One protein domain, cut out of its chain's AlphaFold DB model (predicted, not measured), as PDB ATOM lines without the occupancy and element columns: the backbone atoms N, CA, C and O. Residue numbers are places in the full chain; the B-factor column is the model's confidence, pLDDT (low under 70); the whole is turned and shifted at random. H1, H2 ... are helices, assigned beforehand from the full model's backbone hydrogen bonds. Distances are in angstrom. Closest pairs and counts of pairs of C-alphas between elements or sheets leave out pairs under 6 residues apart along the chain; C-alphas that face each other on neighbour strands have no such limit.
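AT A GLANCE: This is residues 2 to 88 of the 96 residues of the protein "Nicotinamidase" of Cupriavidus necator (strain ATCC 43291 / DSM 13513 / CCUG 52238 / LMG 8453 / N-1) (UniProt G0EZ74). There is little regular structure here: an elongated, loose body made mostly of loops, with short helix H1 near one end, H2 near the other and H3 along one side. Between the two ends, residues 13 to 14 and 64 to 65 run side by side, a short parallel pairing. The printed part has 87 residues with H1, H2 and H3 in that order, 20 residues in them, no named strand, class all helix; the radius of gyration of the C-alphas is 15.0 A, the spans 45 by 29 by 17 A.

IN THESE COORDINATES: Find C-alpha 2 at (-34.095, 30.077, 19.988); from there H1 runs to residue 6. Next, H2 takes residues 33 to 40, 10.5 A long. H3, residues 80 to 86, is 9.8 A long and ends at C-alpha 86, (-19.593, 36.808, 32.973).

HOW THE PARTS SIT: H1, H2 and H3 are apart from one another. In each, every O i to N i+4 pair is within hydrogen-bond range.

THE WHOLE: Look at Arg 8 and Gly 27: their C-alphas, 46.7 A apart, are the farthest apart. Both links are long, 26 residues from H1 to H2 and 39 from H2 to H3. The printed part has no cut, and no printed residue is under 70 in pLDDT.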
ATOM      1  N   THR A   2     -35.570  30.130  19.839       90.69
ATOM      2  CA  THR A   2     -34.095  30.077  19.988       90.69
ATOM      3  C   THR A   2     -33.350  30.459  18.703       90.69
ATOM      4  O   THR A   2     -32.478  31.318  18.734       90.69
ATOM      5  N   SER A   3     -33.774  29.946  17.540       92.00
ATOM      6  CA  SER A   3     -33.245  30.372  16.228       92.00
ATOM      7  C   SER A   3     -33.364  31.889  15.987       92.00
ATOM      8  O   SER A   3     -32.418  32.521  15.525       92.00
ATOM      9  N   ALA A   4     -34.491  32.494  16.369       93.81
ATOM     10  CA  ALA A   4     -34.743  33.925  16.203       93.81
ATOM     11  C   ALA A   4     -33.986  34.802  17.218       93.81
ATOM     12  O   ALA A   4     -33.753  35.979  16.943       93.81
ATOM     13  N   ALA A   5     -33.639  34.249  18.386       94.94
ATOM     14  CA  ALA A   5     -32.749  34.880  19.356       94.94
ATOM     15  C   ALA A   5     -31.309  34.881  18.822       94.94
ATOM     16  O   ALA A   5     -30.691  35.940  18.713       94.94
ATOM     17  N   ARG A   6     -30.833  33.717  18.361       94.56
ATOM     18  CA  ARG A   6     -29.498  33.553  17.767       94.56
ATOM     19  C   ARG A   6     -29.299  34.442  16.538       94.56
ATOM     20  O   ARG A   6     -28.278  35.111  16.440       94.56
ATOM     21  N   SER A   7     -30.288  34.539  15.642       96.00
ATOM     22  CA  SER A   7     -30.194  35.414  14.458       96.00
ATOM     23  C   SER A   7     -30.108  36.909  14.788       96.00
ATOM     24  O   SER A   7     -29.721  37.703  13.935       96.00
ATOM     25  N   ARG A   8     -30.451  37.295  16.022       96.75
ATOM     26  CA  ARG A   8     -30.333  38.660  16.545       96.75
ATOM     27  C   ARG A   8     -29.139  38.839  17.486       96.75
ATOM     28  O   ARG A   8     -29.031  39.885  18.113       96.75
ATOM     29  N   GLY A   9     -28.269  37.835  17.608       94.75
ATOM     30  CA  GLY A   9     -27.111  37.878  18.504       94.75
ATOM     31  C   GLY A   9     -27.472  37.851  19.992       94.75
ATOM     32  O   GLY A   9     -26.661  38.243  20.822       94.75
ATOM     33  N   ILE A  10     -28.684  37.414  20.344       96.94
ATOM     34  CA  ILE A  10     -29.092  37.264  21.743       96.94
ATOM     35  C   ILE A  10     -28.494  35.961  22.275       96.94
ATOM     36  O   ILE A  10     -28.746  34.891  21.717       96.94
ATOM     37  N   GLN A  11     -27.730  36.059  23.366       97.62
ATOM     38  CA  GLN A  11     -27.142  34.906  24.043       97.62
ATOM     39  C   GLN A  11     -28.242  33.983  24.583       97.62
ATOM     40  O   GLN A  11     -29.150  34.424  25.289       97.62
ATOM     41  N   VAL A  12     -28.146  32.694  24.262       97.81
ATOM     42  CA  VAL A  12     -29.069  31.666  24.752       97.81
ATOM     43  C   VAL A  12     -28.426  30.942  25.930       97.81
ATOM     44  O   VAL A  12     -27.271  30.515  25.848       97.81
ATOM     45  N   PHE A  13     -29.195  30.808  27.010       98.25
ATOM     46  CA  PHE A  13     -28.846  30.045  28.202       98.25
ATOM     47  C   PHE A  13     -29.854  28.909  28.368       98.25
ATOM     48  O   PHE A  13     -31.064  29.138  28.318       98.25
ATOM     49  N   TYR A  14     -29.357  27.700  28.582       97.69
ATOM     50  CA  TYR A  14     -30.148  26.542  28.966       97.69
ATOM     51  C   TYR A  14     -30.032  26.341  30.466       97.69
ATOM     52  O   TYR A  14     -28.922  26.295  30.992       97.69
ATOM     53  N   VAL A  15     -31.173  26.198  31.137       97.56
ATOM     54  CA  VAL A  15     -31.246  26.016  32.590       97.56
ATOM     55  C   VAL A  15     -31.937  24.683  32.885       97.56
ATOM     56  O   VAL A  15     -33.146  24.661  33.103       97.56
ATOM     57  N   PRO A  16     -31.216  23.554  32.770       96.44
ATOM     58  CA  PRO A  16     -31.810  22.230  32.893       96.44
ATOM     59  C   PRO A  16     -32.202  21.900  34.332       96.44
ATOM     60  O   PRO A  16     -31.492  22.229  35.285       96.44
ATOM     61  N   HIS A  17     -33.290  21.147  34.475       95.06
ATOM     62  CA  HIS A  17     -33.548  20.395  35.695       95.06
ATOM     63  C   HIS A  17     -32.459  19.339  35.922       95.06
ATOM     64  O   HIS A  17     -31.895  18.798  34.971       95.06
ATOM     65  N   HIS A  18     -32.224  19.017  37.194       94.50
ATOM     66  CA  HIS A  18     -31.427  17.863  37.603       94.50
ATOM     67  C   HIS A  18     -31.913  16.584  36.928       94.50
ATOM     68  O   HIS A  18     -33.099  16.246  37.008       94.50
ATOM     69  N   ARG A  19     -30.987  15.880  36.275       94.56
ATOM     70  CA  ARG A  19     -31.247  14.599  35.623       94.56
ATOM     71  C   ARG A  19     -30.978  13.475  36.609       94.56
ATOM     72  O   ARG A  19     -29.836  13.257  37.020       94.56
ATOM     73  N   ALA A  20     -32.043  12.768  36.983       94.19
ATOM     74  CA  ALA A  20     -31.980  11.733  38.004       94.19
ATOM     75  C   ALA A  20     -30.985  10.626  37.632       94.19
ATOM     76  O   ALA A  20     -30.963  10.137  36.495       94.19
ATOM     77  N   ARG A  21     -30.196  10.211  38.624       93.00
ATOM     78  CA  ARG A  21     -29.366   9.004  38.582       93.00
ATOM     79  C   ARG A  21     -29.790   8.059  39.710       93.00
ATOM     80  O   ARG A  21     -30.232   8.534  40.763       93.00
ATOM     81  N   PRO A  22     -29.667   6.730  39.538       89.56
ATOM     82  CA  PRO A  22     -29.916   5.794  40.626       89.56
ATOM     83  C   PRO A  22     -29.075   6.142  41.858       89.56
ATOM     84  O   PRO A  22     -27.920   6.547  41.732       89.56
ATOM     85  N   ASP A  23     -29.667   5.979  43.041       86.62
ATOM     86  CA  ASP A  23     -28.980   6.067  44.334       86.62
ATOM     87  C   ASP A  23     -28.358   7.436  44.699       86.62
ATOM     88  O   ASP A  23     -27.644   7.556  45.694       86.62
ATOM     89  N   GLU A  24     -28.682   8.509  43.972       87.38
ATOM     90  CA  GLU A  24     -28.063   9.837  44.148       87.38
ATOM     91  C   GLU A  24     -28.319  10.502  45.512       87.38
ATOM     92  O   GLU A  24     -27.557  11.367  45.946       87.38
ATOM     93  N   HIS A  25     -29.384  10.087  46.201       88.00
ATOM     94  CA  HIS A  25     -29.740  10.582  47.530       88.00
ATOM     95  C   HIS A  25     -29.296   9.656  48.667       88.00
ATOM     96  O   HIS A  25     -29.626   9.919  49.829       88.00
ATOM     97  N   LEU A  26     -28.557   8.576  48.380       87.06
ATOM     98  CA  LEU A  26     -27.990   7.744  49.438       87.06
ATOM     99  C   LEU A  26     -27.095   8.601  50.346       87.06
ATOM    100  O   LEU A  26     -26.198   9.310  49.897       87.06
ATOM    101  N   GLY A  27     -27.376   8.567  51.650       88.50
ATOM    102  CA  GLY A  27     -26.644   9.339  52.660       88.50
ATOM    103  C   GLY A  27     -27.097  10.794  52.838       88.50
ATOM    104  O   GLY A  27     -26.574  11.487  53.711       88.50
ATOM    105  N   TRP A  28     -28.088  11.274  52.080       91.75
ATOM    106  CA  TRP A  28     -28.620  12.624  52.268       91.75
ATOM    107  C   TRP A  28     -29.507  12.693  53.514       91.75
ATOM    108  O   TRP A  28     -30.528  12.021  53.609       91.75
ATOM    109  N   GLN A  29     -29.163  13.573  54.455       93.94
ATOM    110  CA  GLN A  29     -29.924  13.736  55.705       93.94
ATOM    111  C   GLN A  29     -31.103  14.716  55.583       93.94
ATOM    112  O   GLN A  29     -31.958  14.780  56.462       93.94
ATOM    113  N   ARG A  30     -31.123  15.541  54.529       92.38
ATOM    114  CA  ARG A  30     -32.036  16.691  54.384       92.38
ATOM    115  C   ARG A  30     -32.645  16.791  52.981       92.38
ATOM    116  O   ARG A  30     -32.879  17.891  52.492       92.38
ATOM    117  N   ALA A  31     -32.898  15.654  52.335       91.50
ATOM    118  CA  ALA A  31     -33.635  15.631  51.076       91.50
ATOM    119  C   ALA A  31     -35.107  16.008  51.314       91.50
ATOM    120  O   ALA A  31     -35.758  15.494  52.225       91.50
ATOM    121  N   SER A  32     -35.640  16.910  50.494       90.88
ATOM    122  CA  SER A  32     -37.061  17.254  50.541       90.88
ATOM    123  C   SER A  32     -37.930  16.107  49.998       90.88
ATOM    124  O   SER A  32     -37.466  15.318  49.168       90.88
ATOM    125  N   PRO A  33     -39.221  16.031  50.378       91.88
ATOM    126  CA  PRO A  33     -40.144  15.049  49.807       91.88
ATOM    127  C   PRO A  33     -40.235  15.110  48.274       91.88
ATOM    128  O   PRO A  33     -40.382  14.070  47.635       91.88
ATOM    129  N   TYR A  34     -40.095  16.306  47.685       89.88
ATOM    130  CA  TYR A  34     -40.088  16.501  46.234       89.88
ATOM    131  C   TYR A  34     -38.852  15.892  45.570       89.88
ATOM    132  O   TYR A  34     -38.999  15.195  44.573       89.88
ATOM    133  N   GLN A  35     -37.660  16.087  46.142       91.00
ATOM    134  CA  GLN A  35     -36.423  15.484  45.627       91.00
ATOM    135  C   GLN A  35     -36.494  13.956  45.688       91.00
ATOM    136  O   GLN A  35     -36.284  13.280  44.686       91.00
ATOM    137  N   LEU A  36     -36.917  13.407  46.831       91.12
ATOM    138  CA  LEU A  36     -37.082  11.962  46.988       91.12
ATOM    139  C   LEU A  36     -38.146  11.388  46.040       91.12
ATOM    140  O   LEU A  36     -37.985  10.282  45.529       91.12
ATOM    141  N   GLY A  37     -39.245  12.114  45.816       91.44
ATOM    142  CA  GLY A  37     -40.292  11.724  44.874       91.44
ATOM    143  C   GLY A  37     -39.809  11.728  43.425       91.44
ATOM    144  O   GLY A  37     -39.993  10.732  42.729       91.44
ATOM    145  N   ALA A  38     -39.153  12.810  42.997       90.75
ATOM    146  CA  ALA A  38     -38.596  12.949  41.655       90.75
ATOM    147  C   ALA A  38     -37.539  11.875  41.365       90.75
ATOM    148  O   ALA A  38     -37.581  11.249  40.310       90.75
ATOM    149  N   SER A  39     -36.661  11.596  42.331       91.06
ATOM    150  CA  SER A  39     -35.641  10.555  42.202       91.06
ATOM    151  C   SER A  39     -36.252   9.151  42.142       91.06
ATOM    152  O   SER A  39     -35.925   8.382  41.243       91.06
ATOM    153  N   ARG A  40     -37.237   8.814  42.994       91.00
ATOM    154  CA  ARG A  40     -37.958   7.524  42.887       91.00
ATOM    155  C   ARG A  40     -38.673   7.350  41.548       91.00
ATOM    156  O   ARG A  40     -38.721   6.240  41.030       91.00
ATOM    157  N   ALA A  41     -39.244   8.426  41.015       93.12
ATOM    158  CA  ALA A  41     -39.926   8.420  39.727       93.12
ATOM    159  C   ALA A  41     -38.965   8.549  38.532       93.12
ATOM    160  O   ALA A  41     -39.423   8.468  37.396       93.12
ATOM    161  N   GLN A  42     -37.661   8.741  38.778       93.75
ATOM    162  CA  GLN A  42     -36.639   8.924  37.745       93.75
ATOM    163  C   GLN A  42     -37.010  10.055  36.764       93.75
ATOM    164  O   GLN A  42     -36.893   9.932  35.544       93.75
ATOM    165  N   VAL A  43     -37.494  11.177  37.312       93.69
ATOM    166  CA  VAL A  43     -37.861  12.361  36.522       93.69
ATOM    167  C   VAL A  43     -36.606  12.921  35.849       93.69
ATOM    168  O   VAL A  43     -35.569  13.074  36.490       93.69
ATOM    169  N   PHE A  44     -36.703  13.204  34.548       95.00
ATOM    170  CA  PHE A  44     -35.584  13.646  33.706       95.00
ATOM    171  C   PHE A  44     -34.366  12.703  33.718       95.00
ATOM    172  O   PHE A  44     -33.244  13.163  33.527       95.00
ATOM    173  N   ALA A  45     -34.554  11.400  33.955       96.12
ATOM    174  CA  ALA A  45     -33.440  10.469  34.133       96.12
ATOM    175  C   ALA A  45     -32.401  10.524  33.009       96.12
ATOM    176  O   ALA A  45     -32.735  10.522  31.817       96.12
ATOM    177  N   GLU A  46     -31.130  10.541  33.406       95.31
ATOM    178  CA  GLU A  46     -30.010  10.667  32.483       95.31
ATOM    179  C   GLU A  46     -29.988   9.510  31.474       95.31
ATOM    180  O   GLU A  46     -30.164   8.343  31.820       95.31
ATOM    181  N   GLY A  47     -29.791   9.839  30.194       94.81
ATOM    182  CA  GLY A  47     -29.750   8.852  29.112       94.81
ATOM    183  C   GLY A  47     -31.117   8.300  28.688       94.81
ATOM    184  O   GLY A  47     -31.176   7.482  27.773       94.81
ATOM    185  N   THR A  48     -32.216   8.746  29.303       96.38
ATOM    186  CA  THR A  48     -33.578   8.387  28.882       96.38
ATOM    187  C   THR A  48     -34.177   9.459  27.977       96.38
ATOM    188  O   THR A  48     -33.726  10.602  27.966       96.38
ATOM    189  N   TRP A  49     -35.254   9.119  27.261       94.94
ATOM    190  CA  TRP A  49     -36.014  10.098  26.473       94.94
ATOM    191  C   TRP A  49     -36.488  11.291  27.318       94.94
ATOM    192  O   TRP A  49     -36.441  12.424  26.854       94.94
ATOM    193  N   GLY A  50     -36.889  11.047  28.571       92.62
ATOM    194  CA  GLY A  50     -37.343  12.104  29.474       92.62
ATOM    195  C   GLY A  50     -36.229  13.041  29.946       92.62
ATOM    196  O   GLY A  50     -36.536  14.142  30.382       92.62
ATOM    197  N   GLY A  51     -34.961  12.624  29.873       94.75
ATOM    198  CA  GLY A  51     -33.793  13.437  30.232       94.75
ATOM    199  C   GLY A  51     -33.009  13.994  29.039       94.75
ATOM    200  O   GLY A  51     -31.955  14.595  29.250       94.75
ATOM    201  N   ASP A  52     -33.471  13.777  27.801       95.94
ATOM    202  CA  ASP A  52     -32.859  14.348  26.594       95.94
ATOM    203  C   ASP A  52     -33.499  15.699  26.239       95.94
ATOM    204  O   ASP A  52     -34.622  16.030  26.625       95.94
ATOM    205  N   TRP A  53     -32.774  16.495  25.461       95.12
ATOM    206  CA  TRP A  53     -33.283  17.744  24.922       95.12
ATOM    207  C   TRP A  53     -34.360  17.478  23.875       95.12
ATOM    208  O   TRP A  53     -34.168  16.685  22.947       95.12
ATOM    209  N   HIS A  54     -35.462  18.224  23.953       93.81
ATOM    210  CA  HIS A  54     -36.446  18.233  22.877       93.81
ATOM    211  C   HIS A  54     -35.768  18.621  21.543       93.81
ATOM    212  O   HIS A  54     -34.960  19.555  21.537       93.81
ATOM    213  N   PRO A  55     -36.087  17.966  20.404       93.44
ATOM    214  CA  PRO A  55     -35.407  18.197  19.125       93.44
ATOM    215  C   PRO A  55     -35.324  19.671  18.702       93.44
ATOM    216  O   PRO A  55     -34.259  20.135  18.299       93.44
ATOM    217  N   ASP A  56     -36.409  20.426  18.884       92.56
ATOM    218  CA  ASP A  56     -36.480  21.857  18.531       92.56
ATOM    219  C   ASP A  56     -35.661  22.778  19.453       92.56
ATOM    220  O   ASP A  56     -35.457  23.960  19.158       92.56
ATOM    221  N   PHE A  57     -35.193  22.245  20.580       93.31
ATOM    222  CA  PHE A  57     -34.487  22.978  21.622       93.31
ATOM    223  C   PHE A  57     -33.112  22.386  21.921       93.31
ATOM    224  O   PHE A  57     -32.548  22.691  22.965       93.31
ATOM    225  N   ARG A  58     -32.516  21.596  21.021       95.31
ATOM    226  CA  ARG A  58     -31.143  21.115  21.228       95.31
ATOM    227  C   ARG A  58     -30.152  22.292  21.349       95.31
ATOM    228  O   ARG A  58     -30.210  23.206  20.515       95.31
ATOM    229  N   PRO A  59     -29.254  22.281  22.355       96.19
ATOM    230  CA  PRO A  59     -28.180  23.262  22.454       96.19
ATOM    231  C   PRO A  59     -27.283  23.249  21.213       96.19
ATOM    232  O   PRO A  59     -27.030  22.203  20.613       96.19
ATOM    233  N   MET A  60     -26.796  24.424  20.838       96.19
ATOM    234  CA  MET A  60     -25.877  24.659  19.731       96.19
ATOM    235  C   MET A  60     -24.549  25.215  20.251       96.19
ATOM    236  O   MET A  60     -24.453  25.713  21.373       96.19
ATOM    237  N   ALA A  61     -23.513  25.159  19.412       95.25
ATOM    238  CA  ALA A  61     -22.238  25.796  19.721       95.25
ATOM    239  C   ALA A  61     -22.437  27.295  20.015       95.25
ATOM    240  O   ALA A  61     -23.076  28.003  19.238       95.25
ATOM    241  N   GLY A  62     -21.878  27.757  21.134       94.25
ATOM    242  CA  GLY A  62     -22.009  29.135  21.613       94.25
ATOM    243  C   GLY A  62     -23.177  29.373  22.572       94.25
ATOM    244  O   GLY A  62     -23.200  30.419  23.218       94.25
ATOM    245  N   ASP A  63     -24.109  28.429  22.726       97.50
ATOM    246  CA  ASP A  63     -25.081  28.489  23.818       97.50
ATOM    247  C   ASP A  63     -24.395  28.172  25.158       97.50
ATOM    248  O   ASP A  63     -23.426  27.411  25.215       97.50
ATOM    249  N   VAL A  64     -24.925  28.726  26.248       98.19
ATOM    250  CA  VAL A  64     -24.439  28.450  27.606       98.19
ATOM    251  C   VAL A  64     -25.355  27.419  28.255       98.19
ATOM    252  O   VAL A  64     -26.567  27.616  28.312       98.19
ATOM    253  N   ILE A  65     -24.787  26.324  28.758       98.00
ATOM    254  CA  ILE A  65     -25.520  25.326  29.543       98.00
ATOM    255  C   ILE A  65     -25.170  25.550  31.009       98.00
ATOM    256  O   ILE A  65     -24.021  25.381  31.406       98.00
ATOM    257  N   VAL A  66     -26.165  25.952  31.790       98.38
ATOM    258  CA  VAL A  66     -26.055  26.145  33.236       98.38
ATOM    259  C   VAL A  66     -26.069  24.788  33.938       98.38
ATOM    260  O   VAL A  66     -26.679  23.834  33.449       98.38
ATOM    261  N   HIS A  67     -25.427  24.702  35.101       97.69
ATOM    262  CA  HIS A  67     -25.529  23.530  35.968       97.69
ATOM    263  C   HIS A  67     -26.982  23.204  36.318       97.69
ATOM    264  O   HIS A  67     -27.824  24.082  36.516       97.69
ATOM    265  N   GLU A  68     -27.254  21.911  36.426       96.38
ATOM    266  CA  GLU A  68     -28.602  21.420  36.646       96.38
ATOM    267  C   GLU A  68     -29.165  21.875  38.004       96.38
ATOM    268  O   GLU A  68     -28.491  21.800  39.036       96.38
ATOM    269  N   HIS A  69     -30.419  22.335  38.018       95.06
ATOM    270  CA  HIS A  69     -31.075  22.758  39.252       95.06
ATOM    271  C   HIS A  69     -31.901  21.638  39.893       95.06
ATOM    272  O   HIS A  69     -32.681  20.934  39.252       95.06
ATOM    273  N   TRP A  70     -31.802  21.532  41.217       90.81
ATOM    274  CA  TRP A  70     -32.432  20.469  42.015       90.81
ATOM    275  C   TRP A  70     -33.848  20.806  42.510       90.81
ATOM    276  O   TRP A  70     -34.456  20.030  43.247       90.81
ATOM    277  N   GLY A  71     -34.351  21.992  42.167       87.69
ATOM    278  CA  GLY A  71     -35.644  22.513  42.614       87.69
ATOM    279  C   GLY A  71     -36.370  23.258  41.501       87.69
ATOM    280  O   GLY A  71     -36.238  22.903  40.340       87.69
ATOM    281  N   GLY A  72     -37.129  24.299  41.842       90.19
ATOM    282  CA  GLY A  72     -37.832  25.130  40.852       90.19
ATOM    283  C   GLY A  72     -37.078  26.387  40.408       90.19
ATOM    284  O   GLY A  72     -37.613  27.159  39.623       90.19
ATOM    285  N   SER A  73     -35.879  26.644  40.942       93.81
ATOM    286  CA  SER A  73     -35.116  27.859  40.643       93.81
ATOM    287  C   SER A  73     -33.866  27.530  39.847       93.81
ATOM    288  O   SER A  73     -32.988  26.832  40.347       93.81
ATOM    289  N   GLY A  74     -33.757  28.132  38.666       96.12
ATOM    290  CA  GLY A  74     -32.555  28.086  37.844       96.12
ATOM    291  C   GLY A  74     -31.337  28.797  38.438       96.12
ATOM    292  O   GLY A  74     -30.251  28.652  37.895       96.12
ATOM    293  N   PHE A  75     -31.502  29.555  39.529       96.75
ATOM    294  CA  PHE A  75     -30.420  30.260  40.231       96.75
ATOM    295  C   PHE A  75     -29.900  29.498  41.453       96.75
ATOM    296  O   PHE A  75     -28.729  29.603  41.808       96.75
ATOM    297  N   ALA A  76     -30.779  28.787  42.160       95.69
ATOM    298  CA  ALA A  76     -30.420  28.179  43.432       95.69
ATOM    299  C   ALA A  76     -29.484  26.985  43.211       95.69
ATOM    300  O   ALA A  76     -29.895  25.972  42.647       95.69
ATOM    301  N   ASN A  77     -28.254  27.094  43.719       93.19
ATOM    302  CA  ASN A  77     -27.204  26.073  43.620       93.19
ATOM    303  C   ASN A  77     -26.785  25.743  42.177       93.19
ATOM    304  O   ASN A  77     -26.379  24.617  41.897       93.19
ATOM    305  N   THR A  78     -26.873  26.719  41.275       97.88
ATOM    306  CA  THR A  78     -26.342  26.633  39.908       97.88
ATOM    307  C   THR A  78     -25.292  27.721  39.685       97.88
ATOM    308  O   THR A  78     -25.017  28.532  40.571       97.88
ATOM    309  N   ASP A  79     -24.721  27.778  38.485       98.19
ATOM    310  CA  ASP A  79     -23.856  28.869  38.040       98.19
ATOM    311  C   ASP A  79     -24.584  29.928  37.195       98.19
ATOM    312  O   ASP A  79     -23.915  30.774  36.607       98.19
ATOM    313  N   LEU A  80     -25.926  29.949  37.140       98.50
ATOM    314  CA  LEU A  80     -26.663  30.886  36.272       98.50
ATOM    315  C   LEU A  80     -26.279  32.345  36.539       98.50
ATOM    316  O   LEU A  80     -26.001  33.091  35.606       98.50
ATOM    317  N   ASP A  81     -26.236  32.754  37.809       98.31
ATOM    318  CA  ASP A  81     -25.863  34.122  38.191       98.31
ATOM    319  C   ASP A  81     -24.433  34.470  37.749       98.31
ATOM    320  O   ASP A  81     -24.186  35.550  37.211       98.31
ATOM    321  N   PHE A  82     -23.501  33.530  37.920       98.50
ATOM    322  CA  PHE A  82     -22.117  33.700  37.497       98.50
ATOM    323  C   PHE A  82     -22.012  33.836  35.973       98.50
ATOM    324  O   PHE A  82     -21.371  34.765  35.486       98.50
ATOM    325  N   GLN A  83     -22.703  32.977  35.224       98.50
ATOM    326  CA  GLN A  83     -22.729  32.999  33.761       98.50
ATOM    327  C   GLN A  83     -23.364  34.286  33.219       98.50
ATOM    328  O   GLN A  83     -22.807  34.930  32.332       98.50
ATOM    329  N   LEU A  84     -24.494  34.729  33.780       98.56
ATOM    330  CA  LEU A  84     -25.127  35.988  33.380       98.56
ATOM    331  C   LEU A  84     -24.184  37.179  33.590       98.56
ATOM    332  O   LEU A  84     -24.058  38.022  32.704       98.56
ATOM    333  N   LYS A  85     -23.479  37.226  34.727       98.50
ATOM    334  CA  LYS A  85     -22.494  38.276  35.027       98.50
ATOM    335  C   LYS A  85     -21.275  38.208  34.111       98.50
ATOM    336  O   LYS A  85     -20.848  39.243  33.609       98.50
ATOM    337  N   GLN A  86     -20.739  37.014  33.864       98.19
ATOM    338  CA  GLN A  86     -19.593  36.808  32.973       98.19
ATOM    339  C   GLN A  86     -19.891  37.267  31.537       98.19
ATOM    340  O   GLN A  86     -18.993  37.737  30.844       98.19
ATOM    341  N   HIS A  87     -21.153  37.173  31.112       97.50
ATOM    342  CA  HIS A  87     -21.621  37.604  29.795       97.50
ATOM    343  C   HIS A  87     -22.255  39.015  29.789       97.50
ATOM    344  O   HIS A  87     -22.856  39.396  28.787       97.50
ATOM    345  N   ASP A  88     -22.138  39.789  30.881       97.81
ATOM    346  CA  ASP A  88     -22.700  41.148  31.046       97.81
ATOM    347  C   ASP A  88     -24.207  41.252  30.710       97.81
ATOM    348  O   ASP A  88     -24.698  42.236  30.147       97.81
TER     349      ASP A  88